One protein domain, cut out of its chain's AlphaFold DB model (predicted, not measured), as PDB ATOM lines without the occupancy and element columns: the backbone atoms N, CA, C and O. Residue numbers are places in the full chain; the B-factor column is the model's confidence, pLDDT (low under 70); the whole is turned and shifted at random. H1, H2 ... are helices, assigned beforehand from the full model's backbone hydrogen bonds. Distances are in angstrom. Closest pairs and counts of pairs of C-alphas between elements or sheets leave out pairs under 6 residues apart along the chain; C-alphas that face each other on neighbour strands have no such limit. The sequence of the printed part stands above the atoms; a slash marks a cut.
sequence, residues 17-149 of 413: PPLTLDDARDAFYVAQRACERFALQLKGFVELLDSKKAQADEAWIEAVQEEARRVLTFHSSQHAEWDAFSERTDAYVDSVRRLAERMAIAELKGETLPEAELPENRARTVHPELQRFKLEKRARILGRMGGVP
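AT A GLANCE: This is residues 17 to 149 of the 413 residues of an uncharacterized protein of Raphidocelis subcapitata (UniProt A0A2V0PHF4). A long, uneven helical hairpin: H1 runs one way, and H2, far longer, folds back beside it and makes the long axis of a rod. A long link returns from the far end of H2 to H3, which packs slantwise on H1, its last residue near H2. The printed part has 133 residues with three named helices, in the order H1, H2, H3, and no named strand; the class is all helix. The whole is extended, with a radius of gyration of the C-alphas of 22.4 A and spans of 82 by 29 by 18 A.

HOW THE PARTS SIT: H1, residues 21 to 50, and H2, residues 58 to 109, form a hairpin, opposite ways at a shallow tilt of 18 degrees. They touch, H2 with residues 64 to 85 alone; the closest C-alphas, of Phe 45 and Glu 67, are 6.9 A apart. H3, residues 128 to 145, touches H1 with residues 135 to 143 alone, and H1 touches it with residues 26 to 38 alone. Their closest C-alphas, of Val 30 and Ala 139, are 5.1 A apart; the two run the same way at a steep tilt of 42 degrees. H2 and H3 are close but not clearly touching, the closest C-alphas, of Phe 74 and Met 145, being 7.3 A apart. In H1, H2 and H3 every O i to N i+4 pair is within hydrogen-bond range.

IN THESE COORDINATES: H1 begins at C-alpha 21 (15.512, 89.490, 84.382) and is 43.4 A long from first to last C-alpha. H2 measures 76.4 A and ends at C-alpha 109 (29.458, 115.958, 89.363). H3 measures 25.6 A and ends at C-alpha 145 (18.325, 63.680, 86.814).

THE WHOLE: The two C-alphas farthest apart, of Gln 55 and Gly 110, are 81.8 A apart. The printed part has no cut. The link from H2 to H3, 18 residues, is long; that from H1 to H2, 7 residues, is short. Mean pLDDT of the printed part is 74.0, with residues 112 to 129 and 138 to 149 among those under 70.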
ATOM      1  N   PRO A  17      27.681  84.381  82.851       58.28
ATOM      2  CA  PRO A  17      27.115  85.589  82.270       58.28
ATOM      3  C   PRO A  17      26.189  86.271  83.290       58.28
ATOM      4  O   PRO A  17      25.504  85.558  84.036       58.28
ATOM      5  N   PRO A  18      26.176  87.616  83.342       62.84
ATOM      6  CA  PRO A  18      25.379  88.356  84.312       62.84
ATOM      7  C   PRO A  18      23.907  87.955  84.203       62.84
ATOM      8  O   PRO A  18      23.381  87.759  83.103       62.84
ATOM      9  N   LEU A  19      23.269  87.779  85.361       66.94
ATOM     10  CA  LEU A  19      21.882  87.343  85.462       66.94
ATOM     11  C   LEU A  19      20.972  88.413  84.841       66.94
ATOM     12  O   LEU A  19      20.954  89.549  85.302       66.94
ATOM     13  N   THR A  20      20.204  88.064  83.812       73.31
ATOM     14  CA  THR A  20      19.163  88.961  83.283       73.31
ATOM     15  C   THR A  20      17.817  88.699  83.964       73.31
ATOM     16  O   THR A  20      17.568  87.608  84.482       73.31
ATOM     17  N   LEU A  21      16.900  89.675  83.923       70.00
ATOM     18  CA  LEU A  21      15.512  89.490  84.382       70.00
ATOM     19  C   LEU A  21      14.811  88.318  83.675       70.00
ATOM     20  O   LEU A  21      14.015  87.608  84.292       70.00
ATOM     21  N   ASP A  22      15.116  88.100  82.394       72.88
ATOM     22  CA  ASP A  22      14.592  86.968  81.630       72.88
ATOM     23  C   ASP A  22      15.181  85.639  82.129       72.88
ATOM     24  O   ASP A  22      14.435  84.678  82.305       72.88
ATOM     25  N   ASP A  23      16.478  85.587  82.457       75.69
ATOM     26  CA  ASP A  23      17.096  84.385  83.033       75.69
ATOM     27  C   ASP A  23      16.536  84.069  84.436       75.69
ATOM     28  O   ASP A  23      16.377  82.897  84.787       75.69
ATOM     29  N   ALA A  24      16.180  85.090  85.226       72.62
ATOM     30  CA  ALA A  24      15.507  84.911  86.514       72.62
ATOM     31  C   ALA A  24      14.097  84.329  86.346       72.62
ATOM     32  O   ALA A  24      13.743  83.350  87.005       72.62
ATOM     33  N   ARG A  25      13.300  84.878  85.421       75.25
ATOM     34  CA  ARG A  25      11.967  84.341  85.088       75.25
ATOM     35  C   ARG A  25      12.046  82.898  84.597       75.25
ATOM     36  O   ARG A  25      11.251  82.063  85.024       75.25
ATOM     37  N   ASP A  26      13.021  82.604  83.744       80.25
ATOM     38  CA  ASP A  26      13.286  81.263  83.232       80.25
ATOM     39  C   ASP A  26      13.645  80.289  84.366       80.25
ATOM     40  O   ASP A  26      13.128  79.169  84.392       80.25
ATOM     41  N   ALA A  27      14.475  80.710  85.326       77.69
ATOM     42  CA  ALA A  27      14.832  79.910  86.498       77.69
ATOM     43  C   ALA A  27      13.610  79.605  87.380       77.69
ATOM     44  O   ALA A  27      13.359  78.437  87.686       77.69
ATOM     45  N   PHE A  28      12.794  80.615  87.707       77.88
ATOM     46  CA  PHE A  28      11.561  80.418  88.478       77.88
ATOM     47  C   PHE A  28      10.567  79.502  87.759       77.88
ATOM     48  O   PHE A  28       9.978  78.623  88.387       77.88
ATOM     49  N   TYR A  29      10.407  79.652  86.440       78.19
ATOM     50  CA  TYR A  29       9.534  78.778  85.657       78.19
ATOM     51  C   TYR A  29      10.018  77.323  85.678       78.19
ATOM     52  O   TYR A  29       9.223  76.398  85.865       78.19
ATOM     53  N   VAL A  30      11.321  77.099  85.489       80.00
ATOM     54  CA  VAL A  30      11.905  75.754  85.528       80.00
ATOM     55  C   VAL A  30      11.718  75.124  86.903       80.00
ATOM     56  O   VAL A  30      11.291  73.970  86.976       80.00
ATOM     57  N   ALA A  31      11.965  75.875  87.974       75.50
ATOM     58  CA  ALA A  31      11.833  75.361  89.325       75.50
ATOM     59  C   ALA A  31      10.372  75.075  89.701       75.50
ATOM     60  O   ALA A  31      10.083  74.021  90.261       75.50
ATOM     61  N   GLN A  32       9.423  75.928  89.294       82.31
ATOM     62  CA  GLN A  32       7.993  75.642  89.448       82.31
ATOM     63  C   GLN A  32       7.627  74.307  88.780       82.31
ATOM     64  O   GLN A  32       7.000  73.445  89.398       82.31
ATOM     65  N   ARG A  33       8.054  74.101  87.528       81.94
ATOM     66  CA  ARG A  33       7.782  72.853  86.798       81.94
ATOM     67  C   ARG A  33       8.481  71.642  87.411       81.94
ATOM     68  O   ARG A  33       7.936  70.539  87.342       81.94
ATOM     69  N   ALA A  34       9.667  71.818  87.985       76.25
ATOM     70  CA  ALA A  34      10.366  70.763  88.708       76.25
ATOM     71  C   ALA A  34       9.589  70.361  89.973       76.25
ATOM     72  O   ALA A  34       9.329  69.173  90.165       76.25
ATOM     73  N   CYS A  35       9.119  71.333  90.762       79.19
ATOM     74  CA  CYS A  35       8.296  71.102  91.951       79.19
ATOM     75  C   CYS A  35       6.966  70.404  91.627       79.19
ATOM     76  O   CYS A  35       6.594  69.456  92.311       79.19
ATOM     77  N   GLU A  36       6.268  70.811  90.561       83.19
ATOM     78  CA  GLU A  36       5.024  70.157  90.120       83.19
ATOM     79  C   GLU A  36       5.243  68.672  89.790       83.19
ATOM     80  O   GLU A  36       4.455  67.808  90.174       83.19
ATOM     81  N   ARG A  37       6.340  68.353  89.093       79.62
ATOM     82  CA  ARG A  37       6.688  66.967  88.749       79.62
ATOM     83  C   ARG A  37       7.094  66.160  89.969       79.62
ATOM     84  O   ARG A  37       6.709  65.000  90.088       79.62
ATOM     85  N   PHE A  38       7.832  66.778  90.876       82.44
ATOM     86  CA  PHE A  38       8.231  66.151  92.122       82.44
ATOM     87  C   PHE A  38       7.034  65.862  93.036       82.44
ATOM     88  O   PHE A  38       6.960  64.784  93.613       82.44
ATOM     89  N   ALA A  39       6.036  66.748  93.089       81.50
ATOM     90  CA  ALA A  39       4.794  66.490  93.815       81.50
ATOM     91  C   ALA A  39       4.060  65.240  93.288       81.50
ATOM     92  O   ALA A  39       3.542  64.444  94.072       81.50
ATOM     93  N   LEU A  40       4.060  65.020  91.966       81.44
ATOM     94  CA  LEU A  40       3.518  63.794  91.369       81.44
ATOM     95  C   LEU A  40       4.335  62.550  91.749       81.44
ATOM     96  O   LEU A  40       3.746  61.501  92.008       81.44
ATOM     97  N   GLN A  41       5.665  62.657  91.819       81.94
ATOM     98  CA  GLN A  41       6.532  61.559  92.262       81.94
ATOM     99  C   GLN A  41       6.312  61.230  93.742       81.94
ATOM    100  O   GLN A  41       6.155  60.063  94.083       81.94
ATOM    101  N   LEU A  42       6.236  62.242  94.611       84.50
ATOM    102  CA  LEU A  42       5.936  62.058  96.032       84.50
ATOM    103  C   LEU A  42       4.592  61.371  96.238       84.50
ATOM    104  O   LEU A  42       4.491  60.475  97.069       84.50
ATOM    105  N   LYS A  43       3.577  61.735  95.451       87.19
ATOM    106  CA  LYS A  43       2.294  61.034  95.478       87.19
ATOM    107  C   LYS A  43       2.457  59.547  95.144       87.19
ATOM    108  O   LYS A  43       1.950  58.712  95.884       87.19
ATOM    109  N   GLY A  44       3.193  59.216  94.081       84.88
ATOM    110  CA  GLY A  44       3.486  57.821  93.728       84.88
ATOM    111  C   GLY A  44       4.297  57.085  94.801       84.88
ATOM    112  O   GLY A  44       4.072  55.904  95.045       84.88
ATOM    113  N   PHE A  45       5.200  57.785  95.488       85.62
ATOM    114  CA  PHE A  45       5.968  57.226  96.598       85.62
ATOM    115  C   PHE A  45       5.094  56.939  97.826       85.62
ATOM    116  O   PHE A  45       5.230  55.881  98.435       85.62
ATOM    117  N   VAL A  46       4.152  57.825  98.161       88.00
ATOM    118  CA  VAL A  46       3.158  57.574  99.219       88.00
ATOM    119  C   VAL A  46       2.275  56.380  98.854       88.00
ATOM    120  O   VAL A  46       2.111  55.481  99.670       88.00
ATOM    121  N   GLU A  47       1.800  56.293  97.608       88.19
ATOM    122  CA  GLU A  47       1.038  55.130  97.127       88.19
ATOM    123  C   GLU A  47       1.857  53.823  97.214       88.19
ATOM    124  O   GLU A  47       1.319  52.776  97.580       88.19
ATOM    125  N   LEU A  48       3.169  53.868  96.941       85.62
ATOM    126  CA  LEU A  48       4.075  52.729  97.131       85.62
ATOM    127  C   LEU A  48       4.175  52.333  98.611       85.62
ATOM    128  O   LEU A  48       4.118  51.142  98.922       85.62
ATOM    129  N   LEU A  49       4.288  53.300  99.522       86.44
ATOM    130  CA  LEU A  49       4.309  53.037 100.962       86.44
ATOM    131  C   LEU A  49       2.990  52.416 101.447       86.44
ATOM    132  O   LEU A  49       3.012  51.441 102.200       86.44
ATOM    133  N   ASP A  50       1.859  52.923 100.959       86.12
ATOM    134  CA  ASP A  50       0.513  52.448 101.300       86.12
ATOM    135  C   ASP A  50       0.206  51.070 100.700       86.12
ATOM    136  O   ASP A  50      -0.599  50.310 101.240       86.12
ATOM    137  N   SER A  51       0.886  50.695  99.611       83.31
ATOM    138  CA  SER A  51       0.748  49.375  98.980       83.31
ATOM    139  C   SER A  51       1.287  48.216  99.828       83.31
ATOM    140  O   SER A  51       1.176  47.058  99.411       83.31
ATOM    141  N   LYS A  52       1.847  48.506 101.015       74.56
ATOM    142  CA  LYS A  52       2.355  47.520 101.968       74.56
ATOM    143  C   LYS A  52       1.283  46.476 102.285       74.56
ATOM    144  O   LYS A  52       0.406  46.671 103.125       74.56
ATOM    145  N   LYS A  53       1.386  45.317 101.635       63.69
ATOM    146  CA  LYS A  53       0.655  44.116 102.039       63.69
ATOM    147  C   LYS A  53       1.310  43.534 103.294       63.69
ATOM    148  O   LYS A  53       2.455  43.838 103.613       63.69
ATOM    149  N   ALA A  54       0.558  42.721 104.033       59.72
ATOM    150  CA  ALA A  54       0.903  42.221 105.370       59.72
ATOM    151  C   ALA A  54       2.262  41.488 105.486       59.72
ATOM    152  O   ALA A  54       2.735  41.270 106.598       59.72
ATOM    153  N   GLN A  55       2.908  41.149 104.369       59.28
ATOM    154  CA  GLN A  55       4.309  40.748 104.295       59.28
ATOM    155  C   GLN A  55       5.035  41.786 103.435       59.28
ATOM    156  O   GLN A  55       4.763  41.923 102.244       59.28
ATOM    157  N   ALA A  56       5.890  42.588 104.069       67.19
ATOM    158  CA  ALA A  56       6.779  43.492 103.357       67.19
ATOM    159  C   ALA A  56       7.861  42.636 102.695       67.19
ATOM    160  O   ALA A  56       8.847  42.280 103.337       67.19
ATOM    161  N   ASP A  57       7.624  42.261 101.441       82.00
ATOM    162  CA  ASP A  57       8.593  41.526 100.639       82.00
ATOM    163  C   ASP A  57       9.881  42.351 100.494       82.00
ATOM    164  O   ASP A  57       9.845  43.583 100.416       82.00
ATOM    165  N   GLU A  58      11.027  41.675 100.425       83.69
ATOM    166  CA  GLU A  58      12.346  42.301 100.246       83.69
ATOM    167  C   GLU A  58      12.363  43.241  99.025       83.69
ATOM    168  O   GLU A  58      12.859  44.364  99.107       83.69
ATOM    169  N   ALA A  59      11.662  42.861  97.951       84.31
ATOM    170  CA  ALA A  59      11.470  43.681  96.755       84.31
ATOM    171  C   ALA A  59      10.721  45.006  97.013       84.31
ATOM    172  O   ALA A  59      11.016  46.020  96.381       84.31
ATOM    173  N   TRP A  60       9.755  45.032  97.940       88.31
ATOM    174  CA  TRP A  60       9.064  46.272  98.315       88.31
ATOM    175  C   TRP A  60       9.986  47.189  99.120       88.31
ATOM    176  O   TRP A  60      10.017  48.395  98.881       88.31
ATOM    177  N   ILE A  61      10.776  46.620 100.036       86.88
ATOM    178  CA  ILE A  61      11.754  47.377 100.829       86.88
ATOM    179  C   ILE A  61      12.803  48.010  99.908       86.88
ATOM    180  O   ILE A  61      13.101  49.197 100.056       86.88
ATOM    181  N   GLU A  62      13.326  47.257  98.939       88.88
ATOM    182  CA  GLU A  62      14.262  47.774  97.937       88.88
ATOM    183  C   GLU A  62      13.645  48.902  97.102       88.88
ATOM    184  O   GLU A  62      14.266  49.956  96.961       88.88
ATOM    185  N   ALA A  63      12.405  48.740  96.629       86.44
ATOM    186  CA  ALA A  63      11.706  49.771  95.861       86.44
ATOM    187  C   ALA A  63      11.497  51.065  96.669       86.44
ATOM    188  O   ALA A  63      11.718  52.166  96.160       86.44
ATOM    189  N   VAL A  64      11.115  50.950  97.947       88.88
ATOM    190  CA  VAL A  64      10.958  52.102  98.847       88.88
ATOM    191  C   VAL A  64      12.298  52.795  99.095       88.88
ATOM    192  O   VAL A  64      12.368  54.024  99.069       88.88
ATOM    193  N   GLN A  65      13.372  52.033  99.316       89.75
ATOM    194  CA  GLN A  65      14.709  52.600  99.503       89.75
ATOM    195  C   GLN A  65      15.227  53.288  98.238       89.75
ATOM    196  O   GLN A  65      15.852  54.346  98.332       89.75
ATOM    197  N   GLU A  66      14.989  52.707  97.063       89.25
ATOM    198  CA  GLU A  66      15.398  53.297  95.794       89.25
ATOM    199  C   GLU A  66      14.674  54.623  95.542       89.25
ATOM    200  O   GLU A  66      15.330  55.623  95.238       89.25
ATOM    201  N   GLU A  67      13.355  54.677  95.747       86.19
ATOM    202  CA  GLU A  67      12.621  55.935  95.596       86.19
ATOM    203  C   GLU A  67      12.979  56.970  96.663       86.19
ATOM    204  O   GLU A  67      13.149  58.146  96.338       86.19
ATOM    205  N   ALA A  68      13.223  56.562  97.911       86.38
ATOM    206  CA  ALA A  68      13.726  57.476  98.935       86.38
ATOM    207  C   ALA A  68      15.073  58.108  98.528       86.38
ATOM    208  O   ALA A  68      15.271  59.314  98.688       86.38
ATOM    209  N   ARG A  69      15.994  57.327  97.941       89.81
ATOM    210  CA  ARG A  69      17.275  57.846  97.420       89.81
ATOM    211  C   ARG A  69      17.075  58.806  96.247       89.81
ATOM    212  O   ARG A  69      17.765  59.825  96.184       89.81
ATOM    213  N   ARG A  70      16.142  58.517  95.336       85.31
ATOM    214  CA  ARG A  70      15.803  59.409  94.211       85.31
ATOM    215  C   ARG A  70      15.242  60.739  94.710       85.31
ATOM    216  O   ARG A  70      15.725  61.790  94.296       85.31
ATOM    217  N   VAL A  71      14.313  60.695  95.666       84.44
ATOM    218  CA  VAL A  71      13.728  61.879  96.313       84.44
ATOM    219  C   VAL A  71      14.800  62.739  96.989       84.44
ATOM    220  O   VAL A  71      14.838  63.953  96.779       84.44
ATOM    221  N   LEU A  72      15.712  62.123  97.748       86.31
ATOM    222  CA  LEU A  72      16.819  62.835  98.396       86.31
ATOM    223  C   LEU A  72      17.765  63.484  97.379       86.31
ATOM    224  O   LEU A  72      18.152  64.636  97.553       86.31
ATOM    225  N   THR A  73      18.105  62.766  96.306       86.69
ATOM    226  CA  THR A  73      18.983  63.272  95.238       86.69
ATOM    227  C   THR A  73      18.339  64.437  94.483       86.69
ATOM    228  O   THR A  73      19.008  65.413  94.149       86.69
ATOM    229  N   PHE A  74      17.029  64.370  94.237       83.44
ATOM    230  CA  PHE A  74      16.292  65.478  93.638       83.44
ATOM    231  C   PHE A  74      16.327  66.719  94.539       83.44
ATOM    232  O   PHE A  74      16.672  67.802  94.070       83.44
ATOM    233  N   HIS A  75      16.029  66.567  95.834       82.50
ATOM    234  CA  HIS A  75      16.038  67.687  96.775       82.50
ATOM    235  C   HIS A  75      17.417  68.331  96.921       82.50
ATOM    236  O   HIS A  75      17.508  69.556  96.910       82.50
ATOM    237  N   SER A  76      18.483  67.533  97.022       85.12
ATOM    238  CA  SER A  76      19.843  68.069  97.120       85.12
ATOM    239  C   SER A  76      20.258  68.805  95.845       85.12
ATOM    240  O   SER A  76      20.827  69.891  95.927       85.12
ATOM    241  N   SER A  77      19.903  68.275  94.670       84.25
ATOM    242  CA  SER A  77      20.145  68.942  93.388       84.25
ATOM    243  C   SER A  77      19.367  70.252  93.266       84.25
ATOM    244  O   SER A  77      19.925  71.243  92.806       84.25
ATOM    245  N   GLN A  78      18.093  70.280  93.673       81.44
ATOM    246  CA  GLN A  78      17.295  71.507  93.651       81.44
ATOM    247  C   GLN A  78      17.835  72.550  94.630       81.44
ATOM    248  O   GLN A  78      17.911  73.720  94.275       81.44
ATOM    249  N   HIS A  79      18.250  72.142  95.832       82.75
ATOM    250  CA  HIS A  79      18.852  73.055  96.802       82.75
ATOM    251  C   HIS A  79      20.126  73.698  96.243       82.75
ATOM    252  O   HIS A  79      20.245  74.916  96.253       82.75
ATOM    253  N   ALA A  80      21.025  72.900  95.657       81.88
ATOM    254  CA  ALA A  80      22.254  73.410  95.051       81.88
ATOM    255  C   ALA A  80      21.989  74.385  93.886       81.88
ATOM    256  O   ALA A  80      22.699  75.378  93.723       81.88
ATOM    257  N   GLU A  81      20.959  74.132  93.073       82.31
ATOM    258  CA  GLU A  81      20.548  75.051  92.003       82.31
ATOM    259  C   GLU A  81      19.993  76.369  92.543       82.31
ATOM    260  O   GLU A  81      20.271  77.426  91.968       82.31
ATOM    261  N   TRP A  82      19.233  76.311  93.636       82.25
ATOM    262  CA  TRP A  82      18.699  77.491  94.305       82.25
ATOM    263  C   TRP A  82      19.781  78.314  94.991       82.25
ATOM    264  O   TRP A  82      19.762  79.533  94.847       82.25
ATOM    265  N   ASP A  83      20.753  77.675  95.641       83.19
ATOM    266  CA  ASP A  83      21.909  78.361  96.223       83.19
ATOM    267  C   ASP A  83      22.684  79.108  95.129       83.19
ATOM    268  O   ASP A  83      22.863  80.324  95.198       83.19
ATOM    269  N   ALA A  84      23.021  78.419  94.031       80.56
ATOM    270  CA  ALA A  84      23.706  79.026  92.890       80.56
ATOM    271  C   ALA A  84      22.869  80.114  92.186       80.56
ATOM    272  O   ALA A  84      23.401  81.001  91.513       80.56
ATOM    273  N   PHE A  85      21.539  80.039  92.252       80.62
ATOM    274  CA  PHE A  85      20.660  81.097  91.758       80.62
ATOM    275  C   PHE A  85      20.630  82.307  92.699       80.62
ATOM    276  O   PHE A  85      20.706  83.438  92.212       80.62
ATOM    277  N   SER A  86      20.570  82.082  94.014       83.25
ATOM    278  CA  SER A  86      20.624  83.137  95.031       83.25
ATOM    279  C   SER A  86      21.925  83.917  94.921       83.25
ATOM    280  O   SER A  86      21.884  85.127  94.740       83.25
ATOM    281  N   GLU A  87      23.068  83.228  94.874       83.88
ATOM    282  CA  GLU A  87      24.387  83.860  94.738       83.88
ATOM    283  C   GLU A  87      24.484  84.747  93.487       83.88
ATOM    284  O   GLU A  87      24.999  85.864  93.536       83.88
ATOM    285  N   ARG A  88      23.949  84.280  92.350       79.44
ATOM    286  CA  ARG A  88      23.912  85.075  91.111       79.44
ATOM    287  C   ARG A  88      22.967  86.268  91.205       79.44
ATOM    288  O   ARG A  88      23.233  87.296  90.586       79.44
ATOM    289  N   THR A  89      21.871  86.128  91.943       77.75
ATOM    290  CA  THR A  89      20.909  87.209  92.170       77.75
ATOM    291  C   THR A  89      21.510  88.276  93.075       77.75
ATOM    292  O   THR A  89      21.453  89.451  92.727       77.75
ATOM    293  N   ASP A  90      22.161  87.881  94.167       82.62
ATOM    294  CA  ASP A  90      22.851  88.796  95.078       82.62
ATOM    295  C   ASP A  90      23.972  89.548  94.349       82.62
ATOM    296  O   ASP A  90      24.046  90.774  94.418       82.62
ATOM    297  N   ALA A  91      24.771  88.841  93.541       79.88
ATOM    298  CA  ALA A  91      25.806  89.457  92.713       79.88
ATOM    299  C   ALA A  91      25.241  90.480  91.707       79.88
ATOM    300  O   ALA A  91      25.862  91.519  91.471       79.88
ATOM    301  N   TYR A  92      24.071  90.206  91.123       77.62
ATOM    302  CA  TYR A  92      23.377  91.136  90.228       77.62
ATOM    303  C   TYR A  92      22.804  92.348  90.979       77.62
ATOM    304  O   TYR A  92      22.957  93.486  90.546       77.62
ATOM    305  N   VAL A  93      22.179  92.145  92.138       78.81
ATOM    306  CA  VAL A  93      21.670  93.255  92.960       78.81
ATOM    307  C   VAL A  93      22.816  94.169  93.400       78.81
ATOM    308  O   VAL A  93      22.689  95.394  93.332       78.81
ATOM    309  N   ASP A  94      23.957  93.594  93.779       80.88
ATOM    310  CA  ASP A  94      25.160  94.350  94.112       80.88
ATOM    311  C   ASP A  94      25.742  95.096  92.903       80.88
ATOM    312  O   ASP A  94      26.194  96.235  93.053       80.88
ATOM    313  N   SER A  95      25.719  94.510  91.698       78.31
ATOM    314  CA  SER A  95      26.180  95.198  90.484       78.31
ATOM    315  C   SER A  95      25.295  96.400  90.149       78.31
ATOM    316  O   SER A  95      25.815  97.489  89.884       78.31
ATOM    317  N   VAL A  96      23.971  96.243  90.254       76.12
ATOM    318  CA  VAL A  96      22.989  97.316  90.050       76.12
ATOM    319  C   VAL A  96      23.142  98.403  91.111       76.12
ATOM    320  O   VAL A  96      23.155  99.584  90.766       76.12
ATOM    321  N   ARG A  97      23.328  98.040  92.387       80.75
ATOM    322  CA  ARG A  97      23.570  99.012  93.465       80.75
ATOM    323  C   ARG A  97      24.833  99.830  93.197       80.75
ATOM    324  O   ARG A  97      24.779 101.056  93.239       80.75
ATOM    325  N   ARG A  98      25.946  99.178  92.841       79.94
ATOM    326  CA  ARG A  98      27.202  99.866  92.490       79.94
ATOM    327  C   ARG A  98      27.058 100.744  91.252       79.94
ATOM    328  O   ARG A  98      27.719 101.775  91.158       79.94
ATOM    329  N   LEU A  99      26.243 100.350  90.273       79.12
ATOM    330  CA  LEU A  99      25.953 101.209  89.128       79.12
ATOM    331  C   LEU A  99      25.142 102.437  89.550       79.12
ATOM    332  O   LEU A  99      25.514 103.544  89.179       79.12
ATOM    333  N   ALA A 100      24.090 102.258  90.349       75.44
ATOM    334  CA  ALA A 100      23.270 103.357  90.848       75.44
ATOM    335  C   ALA A 100      24.101 104.354  91.672       75.44
ATOM    336  O   ALA A 100      23.978 105.559  91.480       75.44
ATOM    337  N   GLU A 101      25.008 103.866  92.521       84.00
ATOM    338  CA  GLU A 101      25.965 104.706  93.251       84.00
ATOM    339  C   GLU A 101      26.884 105.485  92.298       84.00
ATOM    340  O   GLU A 101      27.070 106.691  92.467       84.00
ATOM    341  N   ARG A 102      27.425 104.835  91.258       80.94
ATOM    342  CA  ARG A 102      28.257 105.505  90.243       80.94
ATOM    343  C   ARG A 102      27.478 106.558  89.456       80.94
ATOM    344  O   ARG A 102      28.012 107.641  89.231       80.94
ATOM    345  N   MET A 103      26.234 106.269  89.078       75.94
ATOM    346  CA  MET A 103      25.352 107.219  88.397       75.94
ATOM    347  C   MET A 103      25.021 108.411  89.292       75.94
ATOM    348  O   MET A 103      25.185 109.543  88.856       75.94
ATOM    349  N   ALA A 104      24.662 108.179  90.556       75.81
ATOM    350  CA  ALA A 104      24.391 109.249  91.512       75.81
ATOM    351  C   ALA A 104      25.622 110.149  91.731       75.81
ATOM    352  O   ALA A 104      25.503 111.372  91.778       75.81
ATOM    353  N   ILE A 105      26.825 109.568  91.814       80.19
ATOM    354  CA  ILE A 105      28.077 110.336  91.906       80.19
ATOM    355  C   ILE A 105      28.322 111.154  90.629       80.19
ATOM    356  O   ILE A 105      28.770 112.295  90.724       80.19
ATOM    357  N   ALA A 106      28.059 110.591  89.449       80.44
ATOM    358  CA  ALA A 106      28.237 111.286  88.175       80.44
ATOM    359  C   ALA A 106      27.231 112.436  87.998       80.44
ATOM    360  O   ALA A 106      27.629 113.542  87.635       80.44
ATOM    361  N   GLU A 107      25.968 112.225  88.375       78.19
ATOM    362  CA  GLU A 107      24.935 113.268  88.409       78.19
ATOM    363  C   GLU A 107      25.322 114.415  89.349       78.19
ATOM    364  O   GLU A 107      25.243 115.581  88.963       78.19
ATOM    365  N   LEU A 108      25.831 114.105  90.548       75.50
ATOM    366  CA  LEU A 108      26.334 115.115  91.488       75.50
ATOM    367  C   LEU A 108      27.539 115.899  90.946       75.50
ATOM    368  O   LEU A 108      27.757 117.040  91.350       75.50
ATOM    369  N   LYS A 109      28.323 115.307  90.039       81.25
ATOM    370  CA  LYS A 109      29.458 115.958  89.363       81.25
ATOM    371  C   LYS A 109      29.062 116.703  88.083       81.25
ATOM    372  O   LYS A 109      29.901 117.402  87.522       81.25
ATOM    373  N   GLY A 110      27.810 116.584  87.634       71.94
ATOM    374  CA  GLY A 110      27.344 117.155  86.367       71.94
ATOM    375  C   GLY A 110      27.858 116.418  85.124       71.94
ATOM    376  O   GLY A 110      27.827 116.978  84.029       71.94
ATOM    377  N   GLU A 111      28.332 115.180  85.275       73.56
ATOM    378  CA  GLU A 111      28.831 114.337  84.186       73.56
ATOM    379  C   GLU A 111      27.755 113.317  83.780       73.56
ATOM    380  O   GLU A 111      27.251 112.562  84.610       73.56
ATOM    381  N   THR A 112      27.402 113.247  82.494       60.94
ATOM    382  CA  THR A 112      26.516 112.190  81.981       60.94
ATOM    383  C   THR A 112      27.344 110.968  81.589       60.94
ATOM    384  O   THR A 112      28.071 111.007  80.594       60.94
ATOM    385  N   LEU A 113      27.239 109.874  82.349       60.25
ATOM    386  CA  LEU A 113      27.881 108.604  81.999       60.25
ATOM    387  C   LEU A 113      27.133 107.917  80.836       60.25
ATOM    388  O   LEU A 113      25.931 107.675  80.954       60.25
ATOM    389  N   PRO A 114      27.824 107.505  79.753       59.62
ATOM    390  CA  PRO A 114      27.235 106.688  78.687       59.62
ATOM    391  C   PRO A 114      26.932 105.238  79.123       59.62
ATOM    392  O   PRO A 114      26.351 104.475  78.360       59.62
ATOM    393  N   GLU A 115      27.292 104.849  80.353       55.12
ATOM    394  CA  GLU A 115      27.027 103.521  80.938       55.12
ATOM    395  C   GLU A 115      25.566 103.308  81.390       55.12
ATOM    396  O   GLU A 115      25.233 102.233  81.885       55.12
ATOM    397  N   ALA A 116      24.678 104.296  81.218       52.53
ATOM    398  CA  ALA A 116      23.261 104.173  81.588       52.53
ATOM    399  C   ALA A 116      22.501 103.102  80.773       52.53
ATOM    400  O   ALA A 116      21.438 102.641  81.189       52.53
ATOM    401  N   GLU A 117      23.052 102.654  79.642       52.06
ATOM    402  CA  GLU A 117      22.552 101.492  78.908       52.06
ATOM    403  C   GLU A 117      23.300 100.223  79.330       52.06
ATOM    404  O   GLU A 117      24.154  99.705  78.609       52.06
ATOM    405  N   LEU A 118      22.962  99.680  80.502       54.59
ATOM    406  CA  LEU A 118      23.342  98.308  80.831       54.59
ATOM    407  C   LEU A 118      22.867  97.368  79.702       54.59
ATOM    408  O   LEU A 118      21.660  97.301  79.433       54.59
ATOM    409  N   PRO A 119      23.754  96.565  79.080       52.62
ATOM    410  CA  PRO A 119      23.345  95.528  78.128       52.62
ATOM    411  C   PRO A 119      22.443  94.454  78.773       52.62
ATOM    412  O   PRO A 119      21.802  93.682  78.064       52.62
ATOM    413  N   GLU A 120      22.350  94.445  80.104       53.19
ATOM    414  CA  GLU A 120      21.535  93.554  80.938       53.19
ATOM    415  C   GLU A 120      20.019  93.828  80.844       53.19
ATOM    416  O   GLU A 120      19.223  92.957  81.186       53.19
ATOM    417  N   ASN A 121      19.609  94.992  80.314       47.44
ATOM    418  CA  ASN A 121      18.199  95.358  80.101       47.44
ATOM    419  C   ASN A 121      17.695  95.100  78.672       47.44
ATOM    420  O   ASN A 121      16.526  95.359  78.368       47.44
ATOM    421  N   ARG A 122      18.543  94.590  77.769       51.06
ATOM    422  CA  ARG A 122      18.087  94.190  76.432       51.06
ATOM    423  C   ARG A 122      17.340  92.868  76.547       51.06
ATOM    424  O   ARG A 122      17.948  91.800  76.510       51.06
ATOM    425  N   ALA A 123      16.017  92.967  76.684       49.72
ATOM    426  CA  ALA A 123      15.100  91.838  76.595       49.72
ATOM    427  C   ALA A 123      15.482  90.977  75.388       49.72
ATOM    428  O   ALA A 123      15.585  91.470  74.257       49.72
ATOM    429  N   ARG A 124      15.740  89.689  75.622       57.50
ATOM    430  CA  ARG A 124      16.073  88.785  74.523       57.50
ATOM    431  C   ARG A 124      14.821  88.642  73.659       57.50
ATOM    432  O   ARG A 124      13.830  88.063  74.091       57.50
ATOM    433  N   THR A 125      14.862  89.116  72.416       49.53
ATOM    434  CA  THR A 125      13.811  88.851  71.423       49.53
ATOM    435  C   THR A 125      13.903  87.395  70.967       49.53
ATOM    436  O   THR A 125      14.419  87.087  69.894       49.53
ATOM    437  N   VAL A 126      13.466  86.469  71.817       58.44
ATOM    438  CA  VAL A 126      13.325  85.049  71.489       58.44
ATOM    439  C   VAL A 126      11.839  84.750  71.337       58.44
ATOM    440  O   VAL A 126      11.016  85.221  72.114       58.44
ATOM    441  N   HIS A 127      11.485  83.962  70.320       53.41
ATOM    442  CA  HIS A 127      10.101  83.551  70.092       53.41
ATOM    443  C   HIS A 127       9.554  82.804  71.328       53.41
ATOM    444  O   HIS A 127      10.189  81.834  71.769       53.41
ATOM    445  N   PRO A 128       8.384  83.189  71.872       64.00
ATOM    446  CA  PRO A 128       7.895  82.694  73.163       64.00
ATOM    447  C   PRO A 128       7.697  81.171  73.188       64.00
ATOM    448  O   PRO A 128       7.924  80.528  74.211       64.00
ATOM    449  N   GLU A 129       7.339  80.559  72.057       64.00
ATOM    450  CA  GLU A 129       7.177  79.100  71.966       64.00
ATOM    451  C   GLU A 129       8.510  78.341  71.991       64.00
ATOM    452  O   GLU A 129       8.615  77.293  72.629       64.00
ATOM    453  N   LEU A 130       9.562  78.894  71.378       70.31
ATOM    454  CA  LEU A 130      10.900  78.299  71.425       70.31
ATOM    455  C   LEU A 130      11.501  78.408  72.827       70.31
ATOM    456  O   LEU A 130      12.197  77.492  73.272       70.31
ATOM    457  N   GLN A 131      11.223  79.505  73.534       71.25
ATOM    458  CA  GLN A 131      11.620  79.673  74.928       71.25
ATOM    459  C   GLN A 131      10.887  78.664  75.817       71.25
ATOM    460  O   GLN A 131      11.544  77.889  76.509       71.25
ATOM    461  N   ARG A 132       9.556  78.560  75.708       68.44
ATOM    462  CA  ARG A 132       8.766  77.541  76.424       68.44
ATOM    463  C   ARG A 132       9.286  76.128  76.183       68.44
ATOM    464  O   ARG A 132       9.503  75.400  77.147       68.44
ATOM    465  N   PHE A 133       9.560  75.757  74.932       70.44
ATOM    466  CA  PHE A 133      10.095  74.436  74.600       70.44
ATOM    467  C   PHE A 133      11.478  74.181  75.222       70.44
ATOM    468  O   PHE A 133      11.726  73.117  75.794       70.44
ATOM    469  N   LYS A 134      12.393  75.159  75.158       78.06
ATOM    470  CA  LYS A 134      13.723  75.051  75.783       78.06
ATOM    471  C   LYS A 134      13.626  74.910  77.301       78.06
ATOM    472  O   LYS A 134      14.333  74.080  77.874       78.06
ATOM    473  N   LEU A 135      12.750  75.683  77.937       73.12
ATOM    474  CA  LEU A 135      12.526  75.631  79.379       73.12
ATOM    475  C   LEU A 135      11.878  74.320  79.803       73.12
ATOM    476  O   LEU A 135      12.323  73.704  80.766       73.12
ATOM    477  N   GLU A 136      10.900  73.828  79.046       74.00
ATOM    478  CA  GLU A 136      10.281  72.536  79.321       74.00
ATOM    479  C   GLU A 136      11.292  71.392  79.179       74.00
ATOM    480  O   GLU A 136      11.324  70.480  80.009       74.00
ATOM    481  N   LYS A 137      12.167  71.457  78.167       78.12
ATOM    482  CA  LYS A 137      13.258  70.495  77.992       78.12
ATOM    483  C   LYS A 137      14.249  70.554  79.155       78.12
ATOM    484  O   LYS A 137      14.639  69.498  79.645       78.12
ATOM    485  N   ARG A 138      14.625  71.747  79.626       68.44
ATOM    486  CA  ARG A 138      15.488  71.917  80.809       68.44
ATOM    487  C   ARG A 138      14.833  71.355  82.069       68.44
ATOM    488  O   ARG A 138      15.422  70.486  82.701       68.44
ATOM    489  N   ALA A 139      13.583  71.715  82.347       65.75
ATOM    490  CA  ALA A 139      12.810  71.144  83.450       65.75
ATOM    491  C   ALA A 139      12.658  69.614  83.326       65.75
ATOM    492  O   ALA A 139      12.556  68.901  84.322       65.75
ATOM    493  N   ARG A 140      12.633  69.071  82.098       67.69
ATOM    494  CA  ARG A 140      12.603  67.619  81.841       67.69
ATOM    495  C   ARG A 140      13.932  66.951  82.130       67.69
ATOM    496  O   ARG A 140      13.924  65.867  82.690       67.69
ATOM    497  N   ILE A 141      15.048  67.579  81.782       67.38
ATOM    498  CA  ILE A 141      16.377  67.064  82.116       67.38
ATOM    499  C   ILE A 141      16.575  67.068  83.635       67.38
ATOM    500  O   ILE A 141      17.025  66.062  84.165       67.38
ATOM    501  N   LEU A 142      16.142  68.119  84.335       58.75
ATOM    502  CA  LEU A 142      16.206  68.189  85.800       58.75
ATOM    503  C   LEU A 142      15.314  67.145  86.480       58.75
ATOM    504  O   LEU A 142      15.776  66.410  87.346       58.75
ATOM    505  N   GLY A 143      14.077  66.973  86.007       57.66
ATOM    506  CA  GLY A 143      13.221  65.876  86.472       57.66
ATOM    507  C   GLY A 143      13.803  64.484  86.175       57.66
ATOM    508  O   GLY A 143      13.635  63.558  86.961       57.66
ATOM    509  N   ARG A 144      14.538  64.327  85.066       55.56
ATOM    510  CA  ARG A 144      15.173  63.057  84.677       55.56
ATOM    511  C   ARG A 144      16.451  62.766  85.468       55.56
ATOM    512  O   ARG A 144      16.730  61.600  85.721       55.56
ATOM    513  N   MET A 145      17.191  63.796  85.883       43.81
ATOM    514  CA  MET A 145      18.325  63.680  86.814       43.81
ATOM    515  C   MET A 145      17.863  63.219  88.208       43.81
ATOM    516  O   MET A 145      18.595  62.502  88.877       43.81
ATOM    517  N   GLY A 146      16.617  63.527  88.596       46.38
ATOM    518  CA  GLY A 146      15.936  62.953  89.768       46.38
ATOM    519  C   GLY A 146      15.335  61.553  89.559       46.38
ATOM    520  O   GLY A 146      14.613  61.067  90.425       46.38
ATOM    521  N   GLY A 147      15.594  60.897  88.421       38.91
ATOM    522  CA  GLY A 147      15.126  59.535  88.162       38.91
ATOM    523  C   GLY A 147      13.653  59.408  87.766       38.91
ATOM    524  O   GLY A 147      13.126  58.305  87.836       38.91
ATOM    525  N   VAL A 148      12.983  60.478  87.318       41.75
ATOM    526  CA  VAL A 148      11.584  60.407  86.856       41.75
ATOM    527  C   VAL A 148      11.537  60.034  85.366       41.75
ATOM    528  O   VAL A 148      11.794  60.895  84.511       41.75
ATOM    529  N   PRO A 149      11.219  58.778  84.989       41.28
ATOM    530  CA  PRO A 149      10.871  58.470  83.613       41.28
ATOM    531  C   PRO A 149       9.571  59.196  83.261       41.28
ATOM    532  O   PRO A 149       8.571  59.149  83.976       41.28
TER     533      PRO A 149